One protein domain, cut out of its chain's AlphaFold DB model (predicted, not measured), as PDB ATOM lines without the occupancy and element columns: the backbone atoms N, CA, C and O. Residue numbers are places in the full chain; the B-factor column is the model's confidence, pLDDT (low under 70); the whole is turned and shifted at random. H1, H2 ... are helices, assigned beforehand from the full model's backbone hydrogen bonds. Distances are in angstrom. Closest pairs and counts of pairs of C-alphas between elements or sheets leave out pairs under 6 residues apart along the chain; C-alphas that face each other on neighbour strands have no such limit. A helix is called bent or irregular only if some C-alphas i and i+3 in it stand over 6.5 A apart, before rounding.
ATOM      1  N   LEU A  12      86.627-101.005 253.923       85.19
ATOM      2  CA  LEU A  12      86.399-101.505 255.280       85.19
ATOM      3  C   LEU A  12      87.178-100.682 256.305       85.19
ATOM      4  O   LEU A  12      86.596-100.210 257.274       85.19
ATOM      5  N   LEU A  13      88.461-100.434 256.046       86.44
ATOM      6  CA  LEU A  13      89.321 -99.673 256.946       86.44
ATOM      7  C   LEU A  13      88.857 -98.216 257.093       86.44
ATOM      8  O   LEU A  13      88.793 -97.704 258.208       86.44
ATOM      9  N   VAL A  14      88.463 -97.564 255.993       90.19
ATOM     10  CA  VAL A  14      87.855 -96.222 256.035       90.19
ATOM     11  C   VAL A  14      86.546 -96.240 256.826       90.19
ATOM     12  O   VAL A  14      86.332 -95.366 257.662       90.19
ATOM     13  N   GLY A  15      85.699 -97.252 256.618       89.81
ATOM     14  CA  GLY A  15      84.464 -97.439 257.378       89.81
ATOM     15  C   GLY A  15      84.717 -97.602 258.879       89.81
ATOM     16  O   GLY A  15      84.066 -96.947 259.686       89.81
ATOM     17  N   SER A  16      85.709 -98.404 259.267       91.75
ATOM     18  CA  SER A  16      86.102 -98.603 260.666       91.75
ATOM     19  C   SER A  16      86.595 -97.312 261.326       91.75
ATOM     20  O   SER A  16      86.181 -96.996 262.443       91.75
ATOM     21  N   VAL A  17      87.406 -96.515 260.622       92.25
ATOM     22  CA  VAL A  17      87.839 -95.192 261.109       92.25
ATOM     23  C   VAL A  17      86.657 -94.238 261.237       92.25
ATOM     24  O   VAL A  17      86.560 -93.528 262.233       92.25
ATOM     25  N   ALA A  18      85.733 -94.239 260.272       93.75
ATOM     26  CA  ALA A  18      84.539 -93.400 260.318       93.75
ATOM     27  C   ALA A  18      83.632 -93.754 261.510       93.75
ATOM     28  O   ALA A  18      83.120 -92.858 262.178       93.75
ATOM     29  N   ILE A  19      83.482 -95.045 261.825       94.38
ATOM     30  CA  ILE A  19      82.746 -95.514 263.008       94.38
ATOM     31  C   ILE A  19      83.436 -95.041 264.296       94.38
ATOM     32  O   ILE A  19      82.769 -94.512 265.187       94.38
ATOM     33  N   ALA A  20      84.764 -95.162 264.389       93.56
ATOM     34  CA  ALA A  20      85.512 -94.648 265.537       93.56
ATOM     35  C   ALA A  20      85.356 -93.121 265.679       93.56
ATOM     36  O   ALA A  20      85.116 -92.631 266.780       93.56
ATOM     37  N   ALA A  21      85.409 -92.376 264.570       94.00
ATOM     38  CA  ALA A  21      85.209 -90.927 264.555       94.00
ATOM     39  C   ALA A  21      83.799 -90.541 265.007       94.00
ATOM     40  O   ALA A  21      83.647 -89.620 265.805       94.00
ATOM     41  N   ALA A  22      82.772 -91.284 264.589       93.50
ATOM     42  CA  ALA A  22      81.418 -91.100 265.099       93.50
ATOM     43  C   ALA A  22      81.351 -91.316 266.621       93.50
ATOM     44  O   ALA A  22      80.682 -90.555 267.313       93.50
ATOM     45  N   GLY A  23      82.080 -92.297 267.161       91.00
ATOM     46  CA  GLY A  23      82.188 -92.510 268.607       91.00
ATOM     47  C   GLY A  23      82.820 -91.331 269.350       91.00
ATOM     48  O   GLY A  23      82.300 -90.917 270.389       91.00
ATOM     49  N   VAL A  24      83.884 -90.736 268.797       92.50
ATOM     50  CA  VAL A  24      84.476 -89.501 269.343       92.50
ATOM     51  C   VAL A  24      83.463 -88.357 269.295       92.50
ATOM     52  O   VAL A  24      83.211 -87.750 270.332       92.50
ATOM     53  N   ALA A  25      82.819 -88.131 268.145       91.69
ATOM     54  CA  ALA A  25      81.824 -87.074 267.950       91.69
ATOM     55  C   ALA A  25      80.641 -87.189 268.921       91.69
ATOM     56  O   ALA A  25      80.156 -86.192 269.449       91.69
ATOM     57  N   VAL A  26      80.169 -88.412 269.174       90.44
ATOM     58  CA  VAL A  26      79.110 -88.706 270.149       90.44
ATOM     59  C   VAL A  26      79.572 -88.339 271.560       90.44
ATOM     60  O   VAL A  26      78.797 -87.772 272.324       90.44
ATOM     61  N   ASN A  27      80.829 -88.606 271.918       90.25
ATOM     62  CA  ASN A  27      81.342 -88.279 273.247       90.25
ATOM     63  C   ASN A  27      81.518 -86.770 273.477       90.25
ATOM     64  O   ASN A  27      81.228 -86.285 274.571       90.25
ATOM     65  N   THR A  28      81.997 -86.039 272.470       85.81
ATOM     66  CA  THR A  28      82.291 -84.599 272.566       85.81
ATOM     67  C   THR A  28      81.080 -83.723 272.260       85.81
ATOM     68  O   THR A  28      80.877 -82.707 272.919       85.81
ATOM     69  N   GLY A  29      80.243 -84.119 271.299       81.75
ATOM     70  CA  GLY A  29      79.125 -83.315 270.802       81.75
ATOM     71  C   GLY A  29      77.792 -83.511 271.531       81.75
ATOM     72  O   GLY A  29      76.957 -82.606 271.514       81.75
ATOM     73  N   LEU A  30      77.546 -84.659 272.181       80.31
ATOM     74  CA  LEU A  30      76.277 -84.882 272.890       80.31
ATOM     75  C   LEU A  30      76.318 -84.326 274.313       80.31
ATOM     76  O   LEU A  30      77.099 -84.757 275.160       80.31
ATOM     77  N   ASN A  31      75.359 -83.465 274.633       82.94
ATOM     78  CA  ASN A  31      75.073 -83.046 276.003       82.94
ATOM     79  C   ASN A  31      74.077 -84.014 276.656       82.94
ATOM     80  O   ASN A  31      72.920 -83.677 276.886       82.94
ATOM     81  N   SER A  32      74.519 -85.248 276.913       85.94
ATOM     82  CA  SER A  32      73.713 -86.288 277.567       85.94
ATOM     83  C   SER A  32      74.544 -87.080 278.582       85.94
ATOM     84  O   SER A  32      75.683 -87.437 278.270       85.94
ATOM     85  N   PRO A  33      73.991 -87.426 279.761       85.12
ATOM     86  CA  PRO A  33      74.682 -88.266 280.745       85.12
ATOM     87  C   PRO A  33      74.939 -89.689 280.229       85.12
ATOM     88  O   PRO A  33      75.853 -90.362 280.696       85.12
ATOM     89  N   TYR A  34      74.176 -90.137 279.229       88.62
ATOM     90  CA  TYR A  34      74.304 -91.474 278.651       88.62
ATOM     91  C   TYR A  34      75.210 -91.526 277.422       88.62
ATOM     92  O   TYR A  34      75.335 -92.591 276.830       88.62
ATOM     93  N   ARG A  35      75.857 -90.419 277.025       88.56
ATOM     94  CA  ARG A  35      76.682 -90.347 275.801       88.56
ATOM     95  C   ARG A  35      77.856 -91.327 275.775       88.56
ATOM     96  O   ARG A  35      78.270 -91.751 274.703       88.56
ATOM     97  N   LEU A  36      78.363 -91.711 276.948       89.75
ATOM     98  CA  LEU A  36      79.517 -92.601 277.076       89.75
ATOM     99  C   LEU A  36      79.245 -93.996 276.515       89.75
ATOM    100  O   LEU A  36      80.103 -94.558 275.846       89.75
ATOM    101  N   VAL A  37      78.053 -94.548 276.754       92.00
ATOM    102  CA  VAL A  37      77.706 -95.907 276.314       92.00
ATOM    103  C   VAL A  37      77.749 -96.041 274.783       92.00
ATOM    104  O   VAL A  37      78.526 -96.860 274.294       92.00
ATOM    105  N   PRO A  38      77.002 -95.243 273.993       91.25
ATOM    106  CA  PRO A  38      77.080 -95.315 272.540       91.25
ATOM    107  C   PRO A  38      78.451 -94.879 272.008       91.25
ATOM    108  O   PRO A  38      78.924 -95.469 271.041       91.25
ATOM    109  N   ALA A  39      79.128 -93.913 272.644       91.75
ATOM    110  CA  ALA A  39      80.469 -93.501 272.231       91.75
ATOM    111  C   ALA A  39      81.483 -94.650 272.327       91.75
ATOM    112  O   ALA A  39      82.207 -94.915 271.370       91.75
ATOM    113  N   LEU A  40      81.505 -95.362 273.456       92.31
ATOM    114  CA  LEU A  40      82.397 -96.501 273.678       92.31
ATOM    115  C   LEU A  40      82.064 -97.679 272.764       92.31
ATOM    116  O   LEU A  40      82.975 -98.352 272.283       92.31
ATOM    117  N   LEU A  41      80.783 -97.919 272.480       94.06
ATOM    118  CA  LEU A  41      80.375 -98.955 271.528       94.06
ATOM    119  C   LEU A  41      80.884 -98.646 270.117       94.06
ATOM    120  O   LEU A  41      81.476 -99.508 269.477       94.06
ATOM    121  N   LEU A  42      80.720 -97.408 269.651       93.75
ATOM    122  CA  LEU A  42      81.213 -96.988 268.338       93.75
ATOM    123  C   LEU A  42      82.745 -97.009 268.280       93.75
ATOM    124  O   LEU A  42      83.318 -97.565 267.347       93.75
ATOM    125  N   LEU A  43      83.423 -96.481 269.301       93.12
ATOM    126  CA  LEU A  43      84.883 -96.522 269.381       93.12
ATOM    127  C   LEU A  43      85.415 -97.954 269.361       93.12
ATOM    128  O   LEU A  43      86.309 -98.257 268.575       93.12
ATOM    129  N   SER A  44      84.858 -98.839 270.189       93.19
ATOM    130  CA  SER A  44      85.308-100.229 270.255       93.19
ATOM    131  C   SER A  44      85.051-100.972 268.945       93.19
ATOM    132  O   SER A  44      85.948-101.663 268.473       93.19
ATOM    133  N   LEU A  45      83.896-100.769 268.303       95.31
ATOM    134  CA  LEU A  45      83.581-101.370 267.005       95.31
ATOM    135  C   LEU A  45      84.519-100.881 265.890       95.31
ATOM    136  O   LEU A  45      85.030-101.685 265.109       95.31
ATOM    137  N   GLY A  46      84.771 -99.572 265.821       92.44
ATOM    138  CA  GLY A  46      85.678 -98.991 264.831       92.44
ATOM    139  C   GLY A  46      87.120 -99.457 265.028       92.44
ATOM    140  O   GLY A  46      87.766 -99.911 264.086       92.44
ATOM    141  N   VAL A  47      87.610 -99.431 266.270       92.75
ATOM    142  CA  VAL A  47      88.952 -99.922 266.607       92.75
ATOM    143  C   VAL A  47      89.077-101.419 266.322       92.75
ATOM    144  O   VAL A  47      90.074-101.824 265.726       92.75
ATOM    145  N   ALA A  48      88.064-102.224 266.661       92.69
ATOM    146  CA  ALA A  48      88.049-103.657 266.385       92.69
ATOM    147  C   ALA A  48      88.237-103.946 264.889       92.69
ATOM    148  O   ALA A  48      89.083-104.763 264.527       92.69
ATOM    149  N   GLY A  49      87.531-103.222 264.014       91.06
ATOM    150  CA  GLY A  49      87.688-103.371 262.564       91.06
ATOM    151  C   GLY A  49      89.100-103.039 262.066       91.06
ATOM    152  O   GLY A  49      89.655-103.769 261.245       91.06
ATOM    153  N   VAL A  50      89.736-101.993 262.608       91.12
ATOM    154  CA  VAL A  50      91.133-101.659 262.268       91.12
ATOM    155  C   VAL A  50      92.107-102.722 262.782       91.12
ATOM    156  O   VAL A  50      93.045-103.089 262.072       91.12
ATOM    157  N   THR A  51      91.893-103.236 263.995       91.00
ATOM    158  CA  THR A  51      92.737-104.296 264.559       91.00
ATOM    159  C   THR A  51      92.593-105.613 263.811       91.00
ATOM    160  O   THR A  51      93.597-106.284 263.590       91.00
ATOM    161  N   ASP A  52      91.383-105.956 263.370       89.88
ATOM    162  CA  ASP A  52      91.111-107.175 262.611       89.88
ATOM    163  C   ASP A  52      91.811-107.139 261.246       89.88
ATOM    164  O   ASP A  52      92.537-108.064 260.884       89.88
ATOM    165  N   ALA A  53      91.762-105.995 260.553       88.00
ATOM    166  CA  ALA A  53      92.494-105.785 259.300       88.00
ATOM    167  C   ALA A  53      94.030-105.899 259.439       88.00
ATOM    168  O   ALA A  53      94.736-106.102 258.444       88.00
ATOM    169  N   ALA A  54      94.561-105.748 260.656       87.19
ATOM    170  CA  ALA A  54      95.981-105.877 260.976       87.19
ATOM    171  C   ALA A  54      96.328-107.188 261.706       87.19
ATOM    172  O   ALA A  54      97.494-107.415 262.031       87.19
ATOM    173  N   ARG A  55      95.346-108.059 261.958       84.00
ATOM    174  CA  ARG A  55      95.476-109.239 262.824       84.00
ATOM    175  C   ARG A  55      96.504-110.254 262.317       84.00
ATOM    176  O   ARG A  55      97.182-110.900 263.114       84.00
ATOM    177  N   GLU A  56      96.647-110.363 261.001       84.62
ATOM    178  CA  GLU A  56      97.581-111.284 260.337       84.62
ATOM    179  C   GLU A  56      98.980-110.684 260.123       84.62
ATOM    180  O   GLU A  56      99.870-111.320 259.552       84.62
ATOM    181  N   TYR A  57      99.205-109.434 260.533       86.44
ATOM    182  CA  TYR A  57     100.468-108.765 260.258       86.44
ATOM    183  C   TYR A  57     101.584-109.334 261.139       86.44
ATOM    184  O   TYR A  57     101.454-109.454 262.354       86.44
ATOM    185  N   GLY A  58     102.728-109.635 260.520       85.56
ATOM    186  CA  GLY A  58     103.961-109.914 261.254       85.56
ATOM    187  C   GLY A  58     104.493-108.670 261.978       85.56
ATOM    188  O   GLY A  58     104.113-107.540 261.659       85.56
ATOM    189  N   VAL A  59     105.423-108.877 262.912       88.81
ATOM    190  CA  VAL A  59     106.007-107.828 263.773       88.81
ATOM    191  C   VAL A  59     106.513-106.614 262.979       88.81
ATOM    192  O   VAL A  59     106.177-105.479 263.319       88.81
ATOM    193  N   ASP A  60     107.254-106.823 261.887       90.19
ATOM    194  CA  ASP A  60     107.802-105.724 261.071       90.19
ATOM    195  C   ASP A  60     106.714-104.916 260.353       90.19
ATOM    196  O   ASP A  60     106.776-103.682 260.252       90.19
ATOM    197  N   ARG A  61     105.666-105.606 259.889       89.81
ATOM    198  CA  ARG A  61     104.519-104.972 259.236       89.81
ATOM    199  C   ARG A  61     103.678-104.197 260.248       89.81
ATOM    200  O   ARG A  61     103.265-103.083 259.934       89.81
ATOM    201  N   LEU A  62     103.494-104.722 261.462       91.19
ATOM    202  CA  LEU A  62     102.843-104.015 262.572       91.19
ATOM    203  C   LEU A  62     103.624-102.766 262.988       91.19
ATOM    204  O   LEU A  62     103.026-101.705 263.134       91.19
ATOM    205  N   ARG A  63     104.956-102.846 263.094       92.69
ATOM    206  CA  ARG A  63     105.813-101.681 263.375       92.69
ATOM    207  C   ARG A  63     105.636-100.585 262.327       92.69
ATOM    208  O   ARG A  63     105.459 -99.410 262.659       92.69
ATOM    209  N   THR A  64     105.676-100.973 261.054       93.50
ATOM    210  CA  THR A  64     105.507-100.043 259.930       93.50
ATOM    211  C   THR A  64     104.103 -99.440 259.927       93.50
ATOM    212  O   THR A  64     103.956 -98.233 259.736       93.50
ATOM    213  N   ALA A  65     103.074-100.252 260.181       92.06
ATOM    214  CA  ALA A  65     101.696 -99.791 260.289       92.06
ATOM    215  C   ALA A  65     101.535 -98.794 261.443       92.06
ATOM    216  O   ALA A  65     101.101 -97.674 261.197       92.06
ATOM    217  N   ALA A  66     101.963 -99.134 262.660       92.75
ATOM    218  CA  ALA A  66     101.894 -98.240 263.815       92.75
ATOM    219  C   ALA A  66     102.573 -96.888 263.530       92.75
ATOM    220  O   ALA A  66     101.981 -95.837 263.760       92.75
ATOM    221  N   THR A  67     103.767 -96.903 262.927       94.69
ATOM    222  CA  THR A  67     104.492 -95.675 262.547       94.69
ATOM    223  C   THR A  67     103.704 -94.833 261.539       94.69
ATOM    224  O   THR A  67     103.577 -93.617 261.698       94.69
ATOM    225  N   ARG A  68     103.133 -95.468 260.506       93.56
ATOM    226  CA  ARG A  68     102.305 -94.782 259.503       93.56
ATOM    227  C   ARG A  68     101.063 -94.161 260.128       93.56
ATOM    228  O   ARG A  68     100.760 -93.013 259.832       93.56
ATOM    229  N   TRP A  69     100.376 -94.880 261.008       93.38
ATOM    230  CA  TRP A  69      99.175 -94.376 261.670       93.38
ATOM    231  C   TRP A  69      99.467 -93.220 262.621       93.38
ATOM    232  O   TRP A  69      98.726 -92.243 262.610       93.38
ATOM    233  N   TRP A  70     100.582 -93.259 263.357       96.62
ATOM    234  CA  TRP A  70     101.043 -92.105 264.132       96.62
ATOM    235  C   TRP A  70     101.374 -90.903 263.249       96.62
ATOM    236  O   TRP A  70     101.030 -89.776 263.594       96.62
ATOM    237  N   THR A  71     101.981 -91.136 262.084       95.38
ATOM    238  CA  THR A  71     102.260 -90.067 261.113       95.38
ATOM    239  C   THR A  71     100.960 -89.447 260.597       95.38
ATOM    240  O   THR A  71     100.826 -88.230 260.577       95.38
ATOM    241  N   VAL A  72      99.977 -90.273 260.228       92.44
ATOM    242  CA  VAL A  72      98.658 -89.809 259.771       92.44
ATOM    243  C   VAL A  72      97.925 -89.055 260.882       92.44
ATOM    244  O   VAL A  72      97.384 -87.987 260.616       92.44
ATOM    245  N   ALA A  73      97.952 -89.553 262.121       92.38
ATOM    246  CA  ALA A  73      97.362 -88.872 263.272       92.38
ATOM    247  C   ALA A  73      98.018 -87.504 263.519       92.38
ATOM    248  O   ALA A  73      97.318 -86.516 263.715       92.38
ATOM    249  N   PHE A  74      99.349 -87.426 263.441       91.94
ATOM    250  CA  PHE A  74     100.085 -86.171 263.584       91.94
ATOM    251  C   PHE A  74      99.738 -85.167 262.477       91.94
ATOM    252  O   PHE A  74      99.448 -84.007 262.758       91.94
ATOM    253  N   VAL A  75      99.708 -85.612 261.217       92.00
ATOM    254  CA  VAL A  75      99.342 -84.755 260.079       92.00
ATOM    255  C   VAL A  75      97.893 -84.272 260.193       92.00
ATOM    256  O   VAL A  75      97.627 -83.096 259.966       92.00
ATOM    257  N   ALA A  76      96.964 -85.145 260.589       88.12
ATOM    258  CA  ALA A  76      95.562 -84.786 260.798       88.12
ATOM    259  C   ALA A  76      95.352 -83.860 262.007       88.12
ATOM    260  O   ALA A  76      94.385 -83.102 262.034       88.12
ATOM    261  N   PHE A  77      96.251 -83.901 262.995       88.12
ATOM    262  CA  PHE A  77      96.223 -83.008 264.149       88.12
ATOM    263  C   PHE A  77      96.641 -81.578 263.796       88.12
ATOM    264  O   PHE A  77      96.152 -80.653 264.429       88.12
ATOM    265  N   LEU A  78      97.488 -81.362 262.782       87.12
ATOM    266  CA  LEU A  78      97.989 -80.022 262.432       87.12
ATOM    267  C   LEU A  78      96.872 -78.984 262.188       87.12
ATOM    268  O   LEU A  78      96.933 -77.927 262.814       87.12
ATOM    269  N   PRO A  79      95.835 -79.245 261.362       80.62
ATOM    270  CA  PRO A  79      94.722 -78.307 261.193       80.62
ATOM    271  C   PRO A  79      93.982 -78.014 262.502       80.62
ATOM    272  O   PRO A  79      93.664 -76.862 262.781       80.62
ATOM    273  N   TYR A  80      93.749 -79.044 263.322       77.62
ATOM    274  CA  TYR A  80      93.095 -78.900 264.623       77.62
ATOM    275  C   TYR A  80      93.942 -78.064 265.592       77.62
ATOM    276  O   TYR A  80      93.436 -77.138 266.217       77.62
ATOM    277  N   ALA A  81      95.243 -78.340 265.675       79.94
ATOM    278  CA  ALA A  81      96.179 -77.622 266.528       79.94
ATOM    279  C   ALA A  81      96.310 -76.151 266.126       79.94
ATOM    280  O   ALA A  81      96.375 -75.290 266.995       79.94
ATOM    281  N   LEU A  82      96.321 -75.858 264.821       77.81
ATOM    282  CA  LEU A  82      96.338 -74.487 264.311       77.81
ATOM    283  C   LEU A  82      95.034 -73.743 264.622       77.81
ATOM    284  O   LEU A  82      95.095 -72.576 264.990       77.81
ATOM    285  N   ALA A  83      93.882 -74.411 264.519       71.56
ATOM    286  CA  ALA A  83      92.589 -73.828 264.884       71.56
ATOM    287  C   ALA A  83      92.441 -73.605 266.402       71.56
ATOM    288  O   ALA A  83      91.765 -72.672 266.822       71.56
ATOM    289  N   ALA A  84      93.071 -74.447 267.225       70.81
ATOM    290  CA  ALA A  84      93.032 -74.363 268.685       70.81
ATOM    291  C   ALA A  84      94.175 -73.522 269.295       70.81
ATOM    292  O   ALA A  84      94.205 -73.320 270.511       70.81
ATOM    293  N   ALA A  85      95.139 -73.065 268.488       71.62
ATOM    294  CA  ALA A  85      96.293 -72.319 268.973       71.62
ATOM    295  C   ALA A  85      95.906 -70.886 269.390       71.62
ATOM    296  O   ALA A  85      95.186 -70.209 268.655       71.62
ATOM    297  N   PRO A  86      96.425 -70.381 270.525       56.12
ATOM    298  CA  PRO A  86      96.238 -68.986 270.907       56.12
ATOM    299  C   PRO A  86      96.896 -68.037 269.888       56.12
ATOM    300  O   PRO A  86      97.948 -68.343 269.325       56.12
ATOM    301  N   GLU A  87      96.226 -66.907 269.655       64.69
ATOM    302  CA  GLU A  87      96.436 -65.873 268.626       64.69
ATOM    303  C   GLU A  87      97.833 -65.806 267.976       64.69
ATOM    304  O   GLU A  87      98.738 -65.095 268.409       64.69
ATOM    305  N   SER A  88      97.981 -66.500 266.848       63.25
ATOM    306  CA  SER A  88      99.050 -66.268 265.874       63.25
ATOM    307  C   SER A  88      98.428 -65.925 264.521       63.25
ATOM    308  O   SER A  88      97.308 -66.343 264.234       63.25
ATOM    309  N   ALA A  89      99.135 -65.200 263.649       61.59
ATOM    310  CA  ALA A  89      98.611 -64.852 262.319       61.59
ATOM    311  C   ALA A  89      98.211 -66.094 261.486       61.59
ATOM    312  O   ALA A  89      97.259 -66.046 260.710       61.59
ATOM    313  N   ALA A  90      98.896 -67.226 261.693       60.06
ATOM    314  CA  ALA A  90      98.543 -68.513 261.093       60.06
ATOM    315  C   ALA A  90      97.269 -69.126 261.708       60.06
ATOM    316  O   ALA A  90      96.455 -69.694 260.982       60.06
ATOM    317  N   ALA A  91      97.075 -68.975 263.021       59.94
ATOM    318  CA  ALA A  91      95.859 -69.397 263.715       59.94
ATOM    319  C   ALA A  91      94.647 -68.525 263.350       59.94
ATOM    320  O   ALA A  91      93.548 -69.050 263.264       59.94
ATOM    321  N   ALA A  92      94.832 -67.234 263.055       61.75
ATOM    322  CA  ALA A  92      93.758 -66.363 262.568       61.75
ATOM    323  C   ALA A  92      93.265 -66.791 261.171       61.75
ATOM    324  O   ALA A  92      92.067 -66.944 260.956       61.75
ATOM    325  N   ALA A  93      94.188 -67.091 260.249       64.88
ATOM    326  CA  ALA A  93      93.840 -67.583 258.913       64.88
ATOM    327  C   ALA A  93      93.205 -68.989 258.937       64.88
ATOM    328  O   ALA A  93      92.266 -69.262 258.190       64.88
ATOM    329  N   ALA A  94      93.701 -69.887 259.796       61.62
ATOM    330  CA  ALA A  94      93.086 -71.197 260.014       61.62
ATOM    331  C   ALA A  94      91.729 -71.069 260.725       61.62
ATOM    332  O   ALA A  94      90.779 -71.757 260.366       61.62
ATOM    333  N   GLY A  95      91.623 -70.159 261.691       60.75
ATOM    334  CA  GLY A  95      90.405 -69.835 262.422       60.75
ATOM    335  C   GLY A  95      89.288 -69.369 261.496       60.75
ATOM    336  O   GLY A  95      88.193 -69.908 261.586       60.75
ATOM    337  N   ASP A  96      89.571 -68.481 260.537       66.31
ATOM    338  CA  ASP A  96      88.595 -68.053 259.522       66.31
ATOM    339  C   ASP A  96      88.174 -69.201 258.587       66.31
ATOM    340  O   ASP A  96      86.999 -69.328 258.235       66.31
ATOM    341  N   ALA A  97      89.107 -70.087 258.214       65.81
ATOM    342  CA  ALA A  97      88.815 -71.254 257.376       65.81
ATOM    343  C   ALA A  97      88.013 -72.351 258.108       65.81
ATOM    344  O   ALA A  97      87.307 -73.134 257.466       65.81
ATOM    345  N   PHE A  98      88.107 -72.412 259.440       64.75
ATOM    346  CA  PHE A  98      87.516 -73.456 260.282       64.75
ATOM    347  C   PHE A  98      86.525 -72.916 261.330       64.75
ATOM    348  O   PHE A  98      86.176 -73.639 262.261       64.75
ATOM    349  N   ALA A  99      86.014 -71.692 261.154       61.19
ATOM    350  CA  ALA A  99      85.213 -70.941 262.135       61.19
ATOM    351  C   ALA A  99      83.888 -71.608 262.571       61.19
ATOM    352  O   ALA A  99      83.181 -71.104 263.444       61.19
ATOM    353  N   GLY A 100      83.510 -72.732 261.959       67.38
ATOM    354  CA  GLY A 100      82.280 -73.446 262.269       67.38
ATOM    355  C   GLY A 100      82.453 -74.455 263.415       67.38
ATOM    356  O   GLY A 100      83.321 -75.325 263.318       67.38
ATOM    357  N   PRO A 101      81.565 -74.475 264.431       72.62
ATOM    358  CA  PRO A 101      81.600 -75.479 265.504       72.62
ATOM    359  C   PRO A 101      81.494 -76.922 264.979       72.62
ATOM    360  O   PRO A 101      82.061 -77.846 265.555       72.62
ATOM    361  N   ILE A 102      80.823 -77.115 263.839       81.94
ATOM    362  CA  ILE A 102      80.736 -78.408 263.143       81.94
ATOM    363  C   ILE A 102      82.112 -78.858 262.637       81.94
ATOM    364  O   ILE A 102      82.441 -80.039 262.703       81.94
ATOM    365  N   VAL A 103      82.922 -77.923 262.137       81.06
ATOM    366  CA  VAL A 103      84.236 -78.225 261.565       81.06
ATOM    367  C   VAL A 103      85.239 -78.555 262.667       81.06
ATOM    368  O   VAL A 103      85.974 -79.532 262.538       81.06
ATOM    369  N   GLY A 104      85.195 -77.821 263.783       81.19
ATOM    370  CA  GLY A 104      85.962 -78.155 264.986       81.19
ATOM    371  C   GLY A 104      85.639 -79.559 265.507       81.19
ATOM    372  O   GLY A 104      86.548 -80.368 265.688       81.19
ATOM    373  N   LEU A 105      84.347 -79.889 265.635       84.81
ATOM    374  CA  LEU A 105      83.903 -81.221 266.053       84.81
ATOM    375  C   LEU A 105      84.359 -82.314 265.076       84.81
ATOM    376  O   LEU A 105      84.807 -83.374 265.506       84.81
ATOM    377  N   ALA A 106      84.262 -82.075 263.765       86.38
ATOM    378  CA  ALA A 106      84.693 -83.035 262.752       86.38
ATOM    379  C   ALA A 106      86.206 -83.296 262.814       86.38
ATOM    380  O   ALA A 106      86.627 -84.454 262.792       86.38
ATOM    381  N   LEU A 107      87.018 -82.242 262.939       86.44
ATOM    382  CA  LEU A 107      88.469 -82.357 263.088       86.44
ATOM    383  C   LEU A 107      88.838 -83.118 264.362       86.44
ATOM    384  O   LEU A 107      89.608 -84.075 264.295       86.44
ATOM    385  N   GLU A 108      88.244 -82.756 265.499       88.94
ATOM    386  CA  GLU A 108      88.459 -83.446 266.774       88.94
ATOM    387  C   GLU A 108      88.089 -84.932 266.677       88.94
ATOM    388  O   GLU A 108      88.833 -85.802 267.132       88.94
ATOM    389  N   SER A 109      86.979 -85.234 266.003       91.12
ATOM    390  CA  SER A 109      86.488 -86.598 265.814       91.12
ATOM    391  C   SER A 109      87.430 -87.450 264.968       91.12
ATOM    392  O   SER A 109      87.741 -88.587 265.327       91.12
ATOM    393  N   ILE A 110      87.914 -86.893 263.854       91.00
ATOM    394  CA  ILE A 110      88.862 -87.563 262.960       91.00
ATOM    395  C   ILE A 110      90.190 -87.791 263.683       91.00
ATOM    396  O   ILE A 110      90.705 -88.908 263.677       91.00
ATOM    397  N   VAL A 111      90.732 -86.764 264.337       92.06
ATOM    398  CA  VAL A 111      91.998 -86.865 265.071       92.06
ATOM    399  C   VAL A 111      91.892 -87.896 266.187       92.06
ATOM    400  O   VAL A 111      92.738 -88.787 266.273       92.06
ATOM    401  N   GLY A 112      90.844 -87.822 267.012       90.50
ATOM    402  CA  GLY A 112      90.626 -88.763 268.106       90.50
ATOM    403  C   GLY A 112      90.556 -90.205 267.607       90.50
ATOM    404  O   GLY A 112      91.230 -91.081 268.147       90.50
ATOM    405  N   ALA A 113      89.831 -90.449 266.512       93.31
ATOM    406  CA  ALA A 113      89.744 -91.771 265.902       93.31
ATOM    407  C   ALA A 113      91.101 -92.283 265.410       93.31
ATOM    408  O   ALA A 113      91.463 -93.428 265.684       93.31
ATOM    409  N   LEU A 114      91.869 -91.441 264.711       94.25
ATOM    410  CA  LEU A 114      93.195 -91.797 264.207       94.25
ATOM    411  C   LEU A 114      94.164 -92.123 265.348       94.25
ATOM    412  O   LEU A 114      94.904 -93.101 265.250       94.25
ATOM    413  N   VAL A 115      94.123 -91.358 266.442       94.81
ATOM    414  CA  VAL A 115      94.918 -91.622 267.650       94.81
ATOM    415  C   VAL A 115      94.512 -92.951 268.286       94.81
ATOM    416  O   VAL A 115      95.381 -93.779 268.557       94.81
ATOM    417  N   CYS A 116      93.214 -93.218 268.464       94.31
ATOM    418  CA  CYS A 116      92.737 -94.503 268.986       94.31
ATOM    419  C   CYS A 116      93.198 -95.685 268.117       94.31
ATOM    420  O   CYS A 116      93.677 -96.691 268.643       94.31
ATOM    421  N   CYS A 117      93.120 -95.552 266.791       92.75
ATOM    422  CA  CYS A 117      93.587 -96.572 265.851       92.75
ATOM    423  C   CYS A 117      95.112 -96.774 265.928       92.75
ATOM    424  O   CYS A 117      95.588 -97.911 265.946       92.75
ATOM    425  N   ALA A 118      95.887 -95.689 266.025       94.31
ATOM    426  CA  ALA A 118      97.340 -95.747 266.179       94.31
ATOM    427  C   ALA A 118      97.748 -96.435 267.493       94.31
ATOM    428  O   ALA A 118      98.646 -97.283 267.494       94.31
ATOM    429  N   ILE A 119      97.060 -96.130 268.598       95.56
ATOM    430  CA  ILE A 119      97.257 -96.790 269.894       95.56
ATOM    431  C   ILE A 119      96.963 -98.285 269.773       95.56
ATOM    432  O   ILE A 119      97.797 -99.095 270.169       95.56
ATOM    433  N   ALA A 120      95.834 -98.666 269.175       93.50
ATOM    434  CA  ALA A 120      95.459-100.069 269.024       93.50
ATOM    435  C   ALA A 120      96.510-100.875 268.239       93.50
ATOM    436  O   ALA A 120      96.917-101.956 268.665       93.50
ATOM    437  N   LEU A 121      97.033-100.322 267.139       93.31
ATOM    438  CA  LEU A 121      98.118-100.950 266.377       93.31
ATOM    439  C   LEU A 121      99.442-100.990 267.145       93.31
ATOM    440  O   LEU A 121     100.206-101.943 267.003       93.31
ATOM    441  N   THR A 122      99.712 -99.983 267.973       94.38
ATOM    442  CA  THR A 122     100.887 -99.963 268.854       94.38
ATOM    443  C   THR A 122     100.793-101.064 269.913       94.38
ATOM    444  O   THR A 122     101.778-101.755 270.168       94.38
ATOM    445  N   VAL A 123      99.604-101.279 270.482       93.75
ATOM    446  CA  VAL A 123      99.326-102.366 271.430       93.75
ATOM    447  C   VAL A 123      99.490-103.730 270.755       93.75
ATOM    448  O   VAL A 123     100.197-104.585 271.286       93.75
ATOM    449  N   LEU A 124      98.928-103.921 269.553       90.69
ATOM    450  CA  LEU A 124      99.122-105.145 268.764       90.69
ATOM    451  C   LEU A 124     100.598-105.408 268.453       90.69
ATOM    452  O   LEU A 124     101.070-106.530 268.613       90.69
ATOM    453  N   TYR A 125     101.339-104.377 268.040       92.50
ATOM    454  CA  TYR A 125     102.782-104.469 267.833       92.50
ATOM    455  C   TYR A 125     103.513-104.889 269.116       92.50
ATOM    456  O   TYR A 125     104.378-105.765 269.070       92.50
ATOM    457  N   GLY A 126     103.143-104.303 270.259       91.75
ATOM    458  CA  GLY A 126     103.668-104.672 271.571       91.75
ATOM    459  C   GLY A 126     103.455-106.153 271.871       91.75
ATOM    460  O   GLY A 126     104.424-106.862 272.129       91.75
ATOM    461  N   PHE A 127     102.219-106.645 271.752       90.44
ATOM    462  CA  PHE A 127     101.899-108.063 271.945       90.44
ATOM    463  C   PHE A 127     102.677-108.976 270.994       90.44
ATOM    464  O   PHE A 127     103.293-109.947 271.440       90.44
ATOM    465  N   ALA A 128     102.728-108.628 269.708       88.25
ATOM    466  CA  ALA A 128     103.436-109.414 268.704       88.25
ATOM    467  C   ALA A 128     104.942-109.502 269.004       88.25
ATOM    468  O   ALA A 128     105.553-110.553 268.805       88.25
ATOM    469  N   ARG A 129     105.541-108.438 269.558       88.06
ATOM    470  CA  ARG A 129     106.944-108.433 270.002       88.06
ATOM    471  C   ARG A 129     107.212-109.418 271.147       88.06
ATOM    472  O   ARG A 129     108.323-109.930 271.237       88.06
ATOM    473  N   TYR A 130     106.209-109.716 271.972       86.81
ATOM    474  CA  TYR A 130     106.268-110.745 273.019       86.81
ATOM    475  C   TYR A 130     105.815-112.135 272.534       86.81
ATOM    476  O   TYR A 130     105.616-113.035 273.341       86.81
ATOM    477  N   GLY A 131     105.641-112.335 271.223       80.69
ATOM    478  CA  GLY A 131     105.221-113.616 270.651       80.69
ATOM    479  C   GLY A 131     103.708-113.850 270.664       80.69
ATOM    480  O   GLY A 131     103.246-114.815 270.059       80.69
ATOM    481  N   ILE A 132     102.915-112.940 271.235       82.94
ATOM    482  CA  ILE A 132     101.451-113.031 271.269       82.94
ATOM    483  C   ILE A 132     100.900-112.458 269.960       82.94
ATOM    484  O   ILE A 132     100.862-111.248 269.757       82.94
ATOM    485  N   HIS A 133     100.500-113.341 269.046       80.19
ATOM    486  CA  HIS A 133      99.985-112.968 267.729       80.19
ATOM    487  C   HIS A 133      98.490-113.296 267.679       80.19
ATOM    488  O   HIS A 133      98.151-114.457 267.477       80.19
TER     489      HIS A 133
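Overview. This is residues 12 to 133 of the 148 residues of an uncharacterized protein of Halopiger xanaduensis (strain DSM 18323 / JCM 14033 / SH-6) (UniProt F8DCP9). One long helix, H5, forms the core, with H3 side by side with it and the hairpin of H1 and H2 crossing it on the other side. The short H4 sits across the end of H3 where residues 79 to 84 lie. The printed part has 122 residues with five named helices in the order H1, H2, H3, H4, H5 and no named strand, and the class is all helix. It is only just compact, close to loose, with a radius of gyration of the C-alphas of 16.1 A and spans of 49 by 35 by 22 A.

Arrangement. The hub is H5, residues 101 to 129. H3, residues 59 to 84, touches it at a shallow tilt of 21 degrees, opposite ways; the closest C-alphas, of Trp 69 and Ala 118, are 5.1 A apart. H1, residues 12 to 29, touches residues 105 to 117 of H5 at a steep tilt of 56 degrees, closest at Ala 21 and Ser 109, C-alphas 4.7 A apart. H2, residues 36 to 53, touches H5 with residues 43 to 51 alone at a steep tilt of 50 degrees, closest at Val 47 and Cys 117, C-alphas 5.8 A apart. H1 and H2 form a helical hairpin at a shallow tilt of 20 degrees, with the C-alphas of Gly 23 and Ala 39 closest at 4.1 A. H4, residues 89 to 97, touches H3 about perpendicular, at 89 degrees, closest at Leu 82 and Ala 91, C-alphas 5.1 A apart. H4 and H5 are apart, and so are H1 and H3. Every O i to N i+4 pair is within hydrogen-bond range in H1, H2, H4 and H5, and 20 of 22 in H3.

Along the chain. H5 is 41.8 A long and ends at C-alpha 129, (106.944, -108.433, 270.002). H3, 36.2 A, has a kink of 32 degrees near residue 78 and is only just irregular, with C-alphas 76 and 79 6.55 A apart. H1 begins at C-alpha 12, (86.399, -101.505, 255.280), and is 25.0 A long; H2 is 25.7 A and H4 12.7 A.

Size, cuts and confidence. The C-alphas of Ala 89 and Gly 131 are the two farthest apart, at 49.9 A. The printed part has no cut and no long link. Residues 86 to 100 have pLDDT under 70.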